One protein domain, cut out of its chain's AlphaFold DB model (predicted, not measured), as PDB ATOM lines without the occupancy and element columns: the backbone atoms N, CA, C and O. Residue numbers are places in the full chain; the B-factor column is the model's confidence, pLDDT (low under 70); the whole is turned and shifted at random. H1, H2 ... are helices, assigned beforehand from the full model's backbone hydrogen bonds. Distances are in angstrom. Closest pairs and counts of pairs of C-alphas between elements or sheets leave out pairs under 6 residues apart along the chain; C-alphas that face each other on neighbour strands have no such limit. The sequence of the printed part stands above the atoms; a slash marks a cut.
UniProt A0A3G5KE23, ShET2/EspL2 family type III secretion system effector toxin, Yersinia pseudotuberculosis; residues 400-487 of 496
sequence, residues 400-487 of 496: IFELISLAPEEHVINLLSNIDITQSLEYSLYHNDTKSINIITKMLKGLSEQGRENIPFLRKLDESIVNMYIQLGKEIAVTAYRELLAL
ATOM      1  N   ILE A 400     166.615 161.588 100.466       94.44
ATOM      2  CA  ILE A 400     166.805 162.195  99.139       94.44
ATOM      3  C   ILE A 400     167.206 163.665  99.269       94.44
ATOM      4  O   ILE A 400     168.161 164.102  98.623       94.44
ATOM      5  N   PHE A 401     166.525 164.443 100.112       94.81
ATOM      6  CA  PHE A 401     166.868 165.855 100.271       94.81
ATOM      7  C   PHE A 401     168.212 166.074 100.969       94.81
ATOM      8  O   PHE A 401     168.943 166.991 100.589       94.81
ATOM      9  N   GLU A 402     168.585 165.233 101.937       95.50
ATOM     10  CA  GLU A 402     169.924 165.266 102.529       95.50
ATOM     11  C   GLU A 402     171.007 164.923 101.502       95.50
ATOM     12  O   GLU A 402     172.037 165.596 101.473       95.50
ATOM     13  N   LEU A 403     170.766 163.939 100.629       95.62
ATOM     14  CA  LEU A 403     171.657 163.605  99.516       95.62
ATOM     15  C   LEU A 403     171.831 164.792  98.562       95.62
ATOM     16  O   LEU A 403     172.963 165.181  98.283       95.62
ATOM     17  N   ILE A 404     170.734 165.397  98.098       94.75
ATOM     18  CA  ILE A 404     170.783 166.549  97.184       94.75
ATOM     19  C   ILE A 404     171.551 167.710  97.822       94.75
ATOM     20  O   ILE A 404     172.393 168.322  97.171       94.75
ATOM     21  N   SER A 405     171.335 167.961  99.115       95.25
ATOM     22  CA  SER A 405     171.987 169.045  99.863       95.25
ATOM     23  C   SER A 405     173.513 168.898  99.979       95.25
ATOM     24  O   SER A 405     174.188 169.834 100.408       95.25
ATOM     25  N   LEU A 406     174.089 167.747  99.604       95.69
ATOM     26  CA  LEU A 406     175.542 167.578  99.530       95.69
ATOM     27  C   LEU A 406     176.169 168.271  98.312       95.69
ATOM     28  O   LEU A 406     177.382 168.514  98.339       95.69
ATOM     29  N   ALA A 407     175.391 168.554  97.264       93.94
ATOM     30  CA  ALA A 407     175.858 169.230  96.058       93.94
ATOM     31  C   ALA A 407     176.054 170.746  96.282       93.94
ATOM     32  O   ALA A 407     175.482 171.325  97.209       93.94
ATOM     33  N   PRO A 408     176.857 171.423  95.438       94.12
ATOM     34  CA  PRO A 408     176.903 172.882  95.404       94.12
ATOM     35  C   PRO A 408     175.512 173.487  95.173       94.12
ATOM     36  O   PRO A 408     174.722 172.944  94.403       94.12
ATOM     37  N   GLU A 409     175.242 174.634  95.797       93.88
ATOM     38  CA  GLU A 409     173.918 175.274  95.806       93.88
ATOM     39  C   GLU A 409     173.319 175.456  94.402       93.88
ATOM     40  O   GLU A 409     172.159 175.126  94.183       93.88
ATOM     41  N   GLU A 410     174.122 175.890  93.429       92.75
ATOM     42  CA  GLU A 410     173.696 176.050  92.031       92.75
ATOM     43  C   GLU A 410     173.118 174.755  91.433       92.75
ATOM     44  O   GLU A 410     172.091 174.776  90.755       92.75
ATOM     45  N   HIS A 411     173.730 173.608  91.736       92.38
ATOM     46  CA  HIS A 411     173.253 172.309  91.262       92.38
ATOM     47  C   HIS A 411     171.993 171.863  92.000       92.38
ATOM     48  O   HIS A 411     171.095 171.288  91.386       92.38
ATOM     49  N   VAL A 412     171.891 172.165  93.297       93.88
ATOM     50  CA  VAL A 412     170.666 171.927  94.071       93.88
ATOM     51  C   VAL A 412     169.497 172.707  93.475       93.88
ATOM     52  O   VAL A 412     168.432 172.137  93.247       93.88
ATOM     53  N   ILE A 413     169.709 173.986  93.159       93.31
ATOM     54  CA  ILE A 413     168.709 174.838  92.510       93.31
ATOM     55  C   ILE A 413     168.307 174.253  91.155       93.31
ATOM     56  O   ILE A 413     167.118 174.177  90.868       93.31
ATOM     57  N   ASN A 414     169.262 173.795  90.341       92.00
ATOM     58  CA  ASN A 414     168.961 173.182  89.045       92.00
ATOM     59  C   ASN A 414     168.138 171.884  89.170       92.00
ATOM     60  O   ASN A 414     167.249 171.624  88.365       92.00
ATOM     61  N   LEU A 415     168.387 171.063  90.191       91.94
ATOM     62  CA  LEU A 415     167.553 169.885  90.444       91.94
ATOM     63  C   LEU A 415     166.136 170.282  90.870       91.94
ATOM     64  O   LEU A 415     165.163 169.716  90.376       91.94
ATOM     65  N   LEU A 416     166.011 171.276  91.751       92.38
ATOM     66  CA  LEU A 416     164.716 171.755  92.231       92.38
ATOM     67  C   LEU A 416     163.932 172.593  91.216       92.38
ATOM     68  O   LEU A 416     162.715 172.718  91.340       92.38
ATOM     69  N   SER A 417     164.585 173.196  90.227       90.50
ATOM     70  CA  SER A 417     163.897 174.011  89.221       90.50
ATOM     71  C   SER A 417     162.974 173.175  88.330       90.50
ATOM     72  O   SER A 417     162.026 173.702  87.753       90.50
ATOM     73  N   ASN A 418     163.229 171.866  88.274       87.19
ATOM     74  CA  ASN A 418     162.520 170.899  87.449       87.19
ATOM     75  C   ASN A 418     161.417 170.129  88.198       87.19
ATOM     76  O   ASN A 418     160.771 169.281  87.580       87.19
ATOM     77  N   ILE A 419     161.195 170.415  89.490       91.31
ATOM     78  CA  ILE A 419     160.144 169.771  90.293       91.31
ATOM     79  C   ILE A 419     158.952 170.708  90.530       91.31
ATOM     80  O   ILE A 419     159.113 171.912  90.750       91.31
ATOM     81  N   ASP A 420     157.751 170.142  90.547       92.81
ATOM     82  CA  ASP A 420     156.521 170.788  90.989       92.81
ATOM     83  C   ASP A 420     155.791 169.895  91.996       92.81
ATOM     84  O   ASP A 420     155.193 168.874  91.662       92.81
ATOM     85  N   ILE A 421     155.847 170.303  93.263       93.94
ATOM     86  CA  ILE A 421     155.303 169.544  94.397       93.94
ATOM     87  C   ILE A 421     154.106 170.239  95.053       93.94
ATOM     88  O   ILE A 421     153.693 169.861  96.149       93.94
ATOM     89  N   THR A 422     153.555 171.274  94.412       93.94
ATOM     90  CA  THR A 422     152.467 172.105  94.958       93.94
ATOM     91  C   THR A 422     151.236 171.287  95.343       93.94
ATOM     92  O   THR A 422     150.798 171.342  96.491       93.94
ATOM     93  N   GLN A 423     150.744 170.448  94.430       93.19
ATOM     94  CA  GLN A 423     149.596 169.569  94.682       93.19
ATOM     95  C   GLN A 423     149.875 168.549  95.796       93.19
ATOM     96  O   GLN A 423     149.025 168.295  96.648       93.19
ATOM     97  N   SER A 424     151.084 167.987  95.838       94.38
ATOM     98  CA  SER A 424     151.466 167.044  96.896       94.38
ATOM     99  C   SER A 424     151.573 167.716  98.268       94.38
ATOM    100  O   SER A 424     151.244 167.102  99.280       94.38
ATOM    101  N   LEU A 425     151.964 168.991  98.328       93.75
ATOM    102  CA  LEU A 425     151.950 169.776  99.565       93.75
ATOM    103  C   LEU A 425     150.522 170.064 100.058       93.75
ATOM    104  O   LEU A 425     150.267 169.978 101.261       93.75
ATOM    105  N   GLU A 426     149.579 170.342  99.157       92.81
ATOM    106  CA  GLU A 426     148.150 170.443  99.502       92.81
ATOM    107  C   GLU A 426     147.597 169.112 100.023       92.81
ATOM    108  O   GLU A 426     146.854 169.068 101.009       92.81
ATOM    109  N   TYR A 427     148.022 167.998  99.425       93.56
ATOM    110  CA  TYR A 427     147.711 166.666  99.932       93.56
ATOM    111  C   TYR A 427     148.262 166.459 101.355       93.56
ATOM    112  O   TYR A 427     147.535 165.978 102.233       93.56
ATOM    113  N   SER A 428     149.504 166.876 101.636       93.56
ATOM    114  CA  SER A 428     150.060 166.856 102.998       93.56
ATOM    115  C   SER A 428     149.231 167.694 103.976       93.56
ATOM    116  O   SER A 428     148.941 167.216 105.075       93.56
ATOM    117  N   LEU A 429     148.782 168.893 103.585       92.75
ATOM    118  CA  LEU A 429     147.882 169.730 104.390       92.75
ATOM    119  C   LEU A 429     146.564 169.010 104.707       92.75
ATOM    120  O   LEU A 429     146.174 168.902 105.875       92.75
ATOM    121  N   TYR A 430     145.909 168.448 103.691       92.38
ATOM    122  CA  TYR A 430     144.653 167.711 103.844       92.38
ATOM    123  C   TYR A 430     144.783 166.530 104.810       92.38
ATOM    124  O   TYR A 430     143.936 166.307 105.688       92.38
ATOM    125  N   HIS A 431     145.895 165.809 104.718       91.88
ATOM    126  CA  HIS A 431     146.179 164.656 105.558       91.88
ATOM    127  C   HIS A 431     146.883 164.970 106.886       91.88
ATOM    128  O   HIS A 431     147.182 164.032 107.626       91.88
ATOM    129  N   ASN A 432     147.088 166.248 107.214       91.38
ATOM    130  CA  ASN A 432     147.802 166.706 108.408       91.38
ATOM    131  C   ASN A 432     149.237 166.139 108.531       91.38
ATOM    132  O   ASN A 432     149.718 165.875 109.633       91.38
ATOM    133  N   ASP A 433     149.911 165.911 107.402       92.38
ATOM    134  CA  ASP A 433     151.292 165.429 107.355       92.38
ATOM    135  C   ASP A 433     152.281 166.594 107.468       92.38
ATOM    136  O   ASP A 433     152.714 167.198 106.487       92.38
ATOM    137  N   THR A 434     152.656 166.904 108.703       94.88
ATOM    138  CA  THR A 434     153.620 167.966 109.011       94.88
ATOM    139  C   THR A 434     155.057 167.570 108.690       94.88
ATOM    140  O   THR A 434     155.896 168.445 108.483       94.88
ATOM    141  N   LYS A 435     155.369 166.268 108.646       95.62
ATOM    142  CA  LYS A 435     156.747 165.788 108.488       95.62
ATOM    143  C   LYS A 435     157.274 166.117 107.102       95.62
ATOM    144  O   LYS A 435     158.350 166.701 107.002       95.62
ATOM    145  N   SER A 436     156.506 165.805 106.058       94.50
ATOM    146  CA  SER A 436     156.901 166.097 104.675       94.50
ATOM    147  C   SER A 436     157.092 167.597 104.447       94.50
ATOM    148  O   SER A 436     158.121 168.007 103.910       94.50
ATOM    149  N   ILE A 437     156.167 168.425 104.954       95.75
ATOM    150  CA  ILE A 437     156.264 169.892 104.883       95.75
ATOM    151  C   ILE A 437     157.541 170.377 105.581       95.75
ATOM    152  O   ILE A 437     158.327 171.111 104.989       95.75
ATOM    153  N   ASN A 438     157.805 169.916 106.806       97.00
ATOM    154  CA  ASN A 438     158.978 170.330 107.577       97.00
ATOM    155  C   ASN A 438     160.305 169.923 106.922       97.00
ATOM    156  O   ASN A 438     161.268 170.687 106.982       97.00
ATOM    157  N   ILE A 439     160.368 168.747 106.290       97.00
ATOM    158  CA  ILE A 439     161.556 168.291 105.556       97.00
ATOM    159  C   ILE A 439     161.846 169.232 104.379       97.00
ATOM    160  O   ILE A 439     162.980 169.692 104.226       97.00
ATOM    161  N   ILE A 440     160.824 169.570 103.590       95.56
ATOM    162  CA  ILE A 440     160.947 170.491 102.450       95.56
ATOM    163  C   ILE A 440     161.361 171.883 102.940       95.56
ATOM    164  O   ILE A 440     162.320 172.463 102.433       95.56
ATOM    165  N   THR A 441     160.710 172.392 103.989       96.38
ATOM    166  CA  THR A 441     161.059 173.672 104.619       96.38
ATOM    167  C   THR A 441     162.511 173.691 105.098       96.38
ATOM    168  O   THR A 441     163.221 174.666 104.858       96.38
ATOM    169  N   LYS A 442     162.987 172.622 105.751       96.69
ATOM    170  CA  LYS A 442     164.379 172.501 106.221       96.69
ATOM    171  C   LYS A 442     165.367 172.561 105.058       96.69
ATOM    172  O   LYS A 442     166.360 173.277 105.153       96.69
ATOM    173  N   MET A 443     165.086 171.837 103.977       95.62
ATOM    174  CA  MET A 443     165.922 171.818 102.778       95.62
ATOM    175  C   MET A 443     166.028 173.217 102.154       95.62
ATOM    176  O   MET A 443     167.128 173.721 101.937       95.62
ATOM    177  N   LEU A 444     164.896 173.902 101.987       95.25
ATOM    178  CA  LEU A 444     164.845 175.252 101.421       95.25
ATOM    179  C   LEU A 444     165.473 176.317 102.332       95.25
ATOM    180  O   LEU A 444     166.067 177.274 101.838       95.25
ATOM    181  N   LYS A 445     165.391 176.164 103.662       95.00
ATOM    182  CA  LYS A 445     166.115 177.018 104.626       95.00
ATOM    183  C   LYS A 445     167.640 176.899 104.478       95.00
ATOM    184  O   LYS A 445     168.340 177.822 104.878       95.00
ATOM    185  N   GLY A 446     168.144 175.801 103.909       93.44
ATOM    186  CA  GLY A 446     169.567 175.601 103.621       93.44
ATOM    187  C   GLY A 446     170.090 176.356 102.394       93.44
ATOM    188  O   GLY A 446     171.302 176.408 102.203       93.44
ATOM    189  N   LEU A 447     169.205 176.938 101.577       94.69
ATOM    190  CA  LEU A 447     169.560 177.710 100.385       94.69
ATOM    191  C   LEU A 447     169.616 179.210 100.695       94.69
ATOM    192  O   LEU A 447     168.918 179.700 101.590       94.69
ATOM    193  N   SER A 448     170.414 179.952  99.927       94.19
ATOM    194  CA  SER A 448     170.428 181.413  99.991       94.19
ATOM    195  C   SER A 448     169.082 181.997  99.552       94.19
ATOM    196  O   SER A 448     168.309 181.363  98.830       94.19
ATOM    197  N   GLU A 449     168.800 183.237  99.964       91.06
ATOM    198  CA  GLU A 449     167.598 183.954  99.517       91.06
ATOM    199  C   GLU A 449     167.514 183.998  97.989       91.06
ATOM    200  O   GLU A 449     166.509 183.563  97.432       91.06
ATOM    201  N   GLN A 450     168.603 184.400  97.325       89.94
ATOM    202  CA  GLN A 450     168.716 184.428  95.865       89.94
ATOM    203  C   GLN A 450     168.529 183.037  95.240       89.94
ATOM    204  O   GLN A 450     167.906 182.901  94.188       89.94
ATOM    205  N   GLY A 451     169.033 181.985  95.888       90.94
ATOM    206  CA  GLY A 451     168.839 180.612  95.442       90.94
ATOM    207  C   GLY A 451     167.366 180.207  95.430       90.94
ATOM    208  O   GLY A 451     166.879 179.664  94.437       90.94
ATOM    209  N   ARG A 452     166.627 180.552  96.493       93.12
ATOM    210  CA  ARG A 452     165.181 180.297  96.589       93.12
ATOM    211  C   ARG A 452     164.366 181.047  95.540       93.12
ATOM    212  O   ARG A 452     163.332 180.535  95.112       93.12
ATOM    213  N   GLU A 453     164.824 182.214  95.084       90.12
ATOM    214  CA  GLU A 453     164.150 182.948  94.008       90.12
ATOM    215  C   GLU A 453     164.049 182.131  92.722       90.12
ATOM    216  O   GLU A 453     163.064 182.271  91.999       90.12
ATOM    217  N   ASN A 454     165.005 181.241  92.464       89.75
ATOM    218  CA  ASN A 454     165.083 180.444  91.241       89.75
ATOM    219  C   ASN A 454     164.299 179.120  91.302       89.75
ATOM    220  O   ASN A 454     164.383 178.324  90.371       89.75
ATOM    221  N   ILE A 455     163.520 178.881  92.364       92.81
ATOM    222  CA  ILE A 455     162.728 177.656  92.547       92.81
ATOM    223  C   ILE A 455     161.260 177.926  92.163       92.81
ATOM    224  O   ILE A 455     160.549 178.616  92.902       92.81
ATOM    225  N   PRO A 456     160.752 177.395  91.031       92.62
ATOM    226  CA  PRO A 456     159.438 177.772  90.507       92.62
ATOM    227  C   PRO A 456     158.261 177.391  91.410       92.62
ATOM    228  O   PRO A 456     157.338 178.193  91.570       92.62
ATOM    229  N   PHE A 457     158.276 176.200  92.018       93.56
ATOM    230  CA  PHE A 457     157.143 175.731  92.826       93.56
ATOM    231  C   PHE A 457     156.923 176.577  94.088       93.56
ATOM    232  O   PHE A 457     155.784 176.722  94.522       93.56
ATOM    233  N   LEU A 458     157.974 177.206  94.640       92.94
ATOM    234  CA  LEU A 458     157.846 178.110  95.789       92.94
ATOM    235  C   LEU A 458     156.919 179.286  95.475       92.94
ATOM    236  O   LEU A 458     156.054 179.640  96.272       92.94
ATOM    237  N   ARG A 459     157.050 179.873  94.282       89.88
ATOM    238  CA  ARG A 459     156.204 180.997  93.849       89.88
ATOM    239  C   ARG A 459     154.739 180.580  93.690       89.88
ATOM    240  O   ARG A 459     153.850 181.389  93.945       89.88
ATOM    241  N   LYS A 460     154.511 179.320  93.309       92.06
ATOM    242  CA  LYS A 460     153.190 178.724  93.075       92.06
ATOM    243  C   LYS A 460     152.450 178.305  94.352       92.06
ATOM    244  O   LYS A 460     151.278 177.969  94.250       92.06
ATOM    245  N   LEU A 461     153.090 178.313  95.527       91.75
ATOM    246  CA  LEU A 461     152.420 177.964  96.786       91.75
ATOM    247  C   LEU A 461     151.224 178.891  97.043       91.75
ATOM    248  O   LEU A 461     151.388 180.115  97.045       91.75
ATOM    249  N   ASP A 462     150.044 178.319  97.269       89.44
ATOM    250  CA  ASP A 462     148.812 179.070  97.485       89.44
ATOM    251  C   ASP A 462     148.663 179.455  98.964       89.44
ATOM    252  O   ASP A 462     148.657 178.614  99.857       89.44
ATOM    253  N   GLU A 463     148.552 180.749  99.250       89.81
ATOM    254  CA  GLU A 463     148.307 181.237 100.611       89.81
ATOM    255  C   GLU A 463     146.808 181.237 100.959       89.81
ATOM    256  O   GLU A 463     146.428 181.140 102.128       89.81
ATOM    257  N   SER A 464     145.930 181.278  99.953       90.31
ATOM    258  CA  SER A 464     144.480 181.382 100.135       90.31
ATOM    259  C   SER A 464     143.859 180.129 100.766       90.31
ATOM    260  O   SER A 464     142.854 180.219 101.479       90.31
ATOM    261  N   ILE A 465     144.504 178.969 100.605       89.81
ATOM    262  CA  ILE A 465     144.063 177.685 101.172       89.81
ATOM    263  C   ILE A 465     144.260 177.592 102.693       89.81
ATOM    264  O   ILE A 465     143.668 176.724 103.339       89.81
ATOM    265  N   VAL A 466     145.056 178.481 103.303       91.50
ATOM    266  CA  VAL A 466     145.393 178.437 104.739       91.50
ATOM    267  C   VAL A 466     144.137 178.473 105.611       91.50
ATOM    268  O   VAL A 466     143.970 177.626 106.489       91.50
ATOM    269  N   ASN A 467     143.222 179.412 105.352       91.06
ATOM    270  CA  ASN A 467     141.998 179.562 106.147       91.06
ATOM    271  C   ASN A 467     141.059 178.358 105.996       91.06
ATOM    272  O   ASN A 467     140.451 177.928 106.976       91.06
ATOM    273  N   MET A 468     140.987 177.782 104.793       94.50
ATOM    274  CA  MET A 468     140.200 176.578 104.531       94.50
ATOM    275  C   MET A 468     140.704 175.401 105.379       94.50
ATOM    276  O   MET A 468     139.918 174.743 106.057       94.50
ATOM    277  N   TYR A 469     142.016 175.155 105.411       92.94
ATOM    278  CA  TYR A 469     142.576 174.045 106.188       92.94
ATOM    279  C   TYR A 469     142.532 174.268 107.707       92.94
ATOM    280  O   TYR A 469     142.422 173.291 108.453       92.94
ATOM    281  N   ILE A 470     142.525 175.521 108.181       91.25
ATOM    282  CA  ILE A 470     142.221 175.841 109.588       91.25
ATOM    283  C   ILE A 470     140.796 175.400 109.933       91.25
ATOM    284  O   ILE A 470     140.599 174.695 110.919       91.25
ATOM    285  N   GLN A 471     139.811 175.741 109.095       93.56
ATOM    286  CA  GLN A 471     138.413 175.339 109.306       93.56
ATOM    287  C   GLN A 471     138.224 173.813 109.277       93.56
ATOM    288  O   GLN A 471     137.346 173.290 109.958       93.56
ATOM    289  N   LEU A 472     139.078 173.088 108.548       92.38
ATOM    290  CA  LEU A 472     139.119 171.620 108.525       92.38
ATOM    291  C   LEU A 472     139.880 170.995 109.715       92.38
ATOM    292  O   LEU A 472     140.115 169.783 109.722       92.38
ATOM    293  N   GLY A 473     140.297 171.793 110.704       91.50
ATOM    294  CA  GLY A 473     140.984 171.328 111.912       91.50
ATOM    295  C   GLY A 473     142.433 170.884 111.688       91.50
ATOM    296  O   GLY A 473     142.951 170.066 112.447       91.50
ATOM    297  N   LYS A 474     143.106 171.376 110.638       93.38
ATOM    298  CA  LYS A 474     144.490 171.002 110.269       93.38
ATOM    299  C   LYS A 474     145.531 171.993 110.801       93.38
ATOM    300  O   LYS A 474     146.521 172.284 110.136       93.38
ATOM    301  N   GLU A 475     145.310 172.532 111.998       88.94
ATOM    302  CA  GLU A 475     146.076 173.659 112.560       88.94
ATOM    303  C   GLU A 475     147.596 173.412 112.618       88.94
ATOM    304  O   GLU A 475     148.393 174.311 112.337       88.94
ATOM    305  N   ILE A 476     148.015 172.178 112.921       90.06
ATOM    306  CA  ILE A 476     149.437 171.819 113.032       90.06
ATOM    307  C   ILE A 476     150.105 171.815 111.647       90.06
ATOM    308  O   ILE A 476     151.164 172.420 111.475       90.06
ATOM    309  N   ALA A 477     149.488 171.185 110.642       91.00
ATOM    310  CA  ALA A 477     150.008 171.202 109.271       91.00
ATOM    311  C   ALA A 477     149.977 172.605 108.656       91.00
ATOM    312  O   ALA A 477     150.923 172.987 107.973       91.00
ATOM    313  N   VAL A 478     148.953 173.405 108.966       93.44
ATOM    314  CA  VAL A 478     148.896 174.817 108.568       93.44
ATOM    315  C   VAL A 478     150.053 175.617 109.168       93.44
ATOM    316  O   VAL A 478     150.640 176.445 108.477       93.44
ATOM    317  N   THR A 479     150.420 175.364 110.426       94.62
ATOM    318  CA  THR A 479     151.570 176.029 111.059       94.62
ATOM    319  C   THR A 479     152.868 175.708 110.315       94.62
ATOM    320  O   THR A 479     153.598 176.624 109.940       94.62
ATOM    321  N   ALA A 480     153.105 174.431 109.999       95.06
ATOM    322  CA  ALA A 480     154.253 174.010 109.191       95.06
ATOM    323  C   ALA A 480     154.240 174.634 107.780       95.06
ATOM    324  O   ALA A 480     155.275 175.058 107.266       95.06
ATOM    325  N   TYR A 481     153.065 174.731 107.153       95.62
ATOM    326  CA  TYR A 481     152.917 175.320 105.823       95.62
ATOM    327  C   TYR A 481     153.133 176.837 105.816       95.62
ATOM    328  O   TYR A 481     153.724 177.362 104.879       95.62
ATOM    329  N   ARG A 482     152.744 177.553 106.878       94.94
ATOM    330  CA  ARG A 482     153.068 178.980 107.038       94.94
ATOM    331  C   ARG A 482     154.572 179.222 107.102       94.94
ATOM    332  O   ARG A 482     155.052 180.176 106.496       94.94
ATOM    333  N   GLU A 483     155.325 178.351 107.775       95.44
ATOM    334  CA  GLU A 483     156.788 178.436 107.748       95.44
ATOM    335  C   GLU A 483     157.362 178.234 106.343       95.44
ATOM    336  O   GLU A 483     158.346 178.881 105.993       95.44
ATOM    337  N   LEU A 484     156.756 177.354 105.541       95.12
ATOM    338  CA  LEU A 484     157.139 177.156 104.145       95.12
ATOM    339  C   LEU A 484     156.802 178.389 103.289       95.12
ATOM    340  O   LEU A 484     157.640 178.841 102.511       95.12
ATOM    341  N   LEU A 485     155.607 178.966 103.462       94.19
ATOM    342  CA  LEU A 485     155.171 180.188 102.776       94.19
ATOM    343  C   LEU A 485     156.082 181.383 103.079       94.19
ATOM    344  O   LEU A 485     156.351 182.181 102.186       94.19
ATOM    345  N   ALA A 486     156.616 181.478 104.299       93.19
ATOM    346  CA  ALA A 486     157.562 182.528 104.678       93.19
ATOM    347  C   ALA A 486     158.884 182.486 103.883       93.19
ATOM    348  O   ALA A 486     159.658 183.441 103.926       93.19
ATOM    349  N   LEU A 487     159.160 181.394 103.157       93.06
ATOM    350  CA  LEU A 487     160.322 181.262 102.274       93.06
ATOM    351  C   LEU A 487     160.047 181.735 100.836       93.06
ATOM    352  O   LEU A 487     160.951 181.644  99.998       93.06
TER     353      LEU A 487
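This is residues 400 to 487 of the 496 residues of the protein "ShET2/EspL2 family type III secretion system effector toxin" of Yersinia pseudotuberculosis (UniProt A0A3G5KE23). The model is an elongated helical body in which H4 and H8 lie side by side as its core, with H3 packed on both of them. H7 folds against H8 at one end of the long axis, short H1 and the pair H2 and H5 gather toward the other end, and short H6 lies along one side between H2 and H3. The printed part has 88 residues with eight named helices, in order H1 to H8, and no named strand; the class is all helix. It is compact, with a radius of gyration of the C-alphas of 13.0 A, and spans 41 by 21 by 18 A.

H1, residues 400 to 404, touches residues 439 to 443 alone of H4, residues 434 to 445; their closest C-alphas, of Phe 401 and Met 443, are 6.5 A apart. H2, residues 409 to 417, touches H5, residues 449 to 453, closest at the C-alphas of Ile 413 and Gly 451, 6.5 A. H3, residues 422 to 430, and H4 form a helical hairpin at a steep tilt of 41 degrees, opposite ways; H4 touches H3 with residues 434 to 437 alone, and the closest C-alphas, of Leu 425 and Ile 437, are 6.8 A apart. H4 touches H8, residues 475 to 485, the same way at a shallow tilt of 18 degrees, closest at the C-alphas of Thr 434 and Ala 477, 4.9 A. H3 also touches H8, opposite ways at a shallow tilt of 23 degrees, with the C-alphas of Leu 429 and Ala 477 closest at 5.5 A. H6, residues 456 to 460, touches no helix but is near H2 and H3; the C-alphas of Ser 417 and Pro 456 are the closest of H2 and H6, at 6.0 A. H7, residues 465 to 471, and H8 form a second helical hairpin at a shallow tilt of 15 degrees, opposite ways, closest at the C-alphas of Val 466 and Val 478, 6.3 A. H1 and H8 are apart, and H2 and H7 are apart. Every O i to N i+4 pair is within hydrogen-bond range in H1, H2, H3, H4, H5, H7 and H8; in H6 it is 0 of 1, beside 2 of 2 O i to N i+3 pairs.

H1 begins at C-alpha 400, (166.805, 162.195, 99.139). H2 is 12.1 A long from first to last C-alpha and H3 12.6 A. H4, the longest helix by residues, runs 16.0 A from C-alpha 434 at (153.620, 167.966, 109.011). H5, H6 and H7 measure 6.6 A, 6.8 A and 10.2 A. H8, 14.9 A long, ends at C-alpha 485, (155.171, 180.188, 102.776).

The two C-alphas farthest apart, of Pro 408 and Gln 471, are 41.0 A apart. The printed part has no cut, and the links from H1 through to H8 are tight. The mean pLDDT of the printed part is 93.1, and no printed residue is under 70.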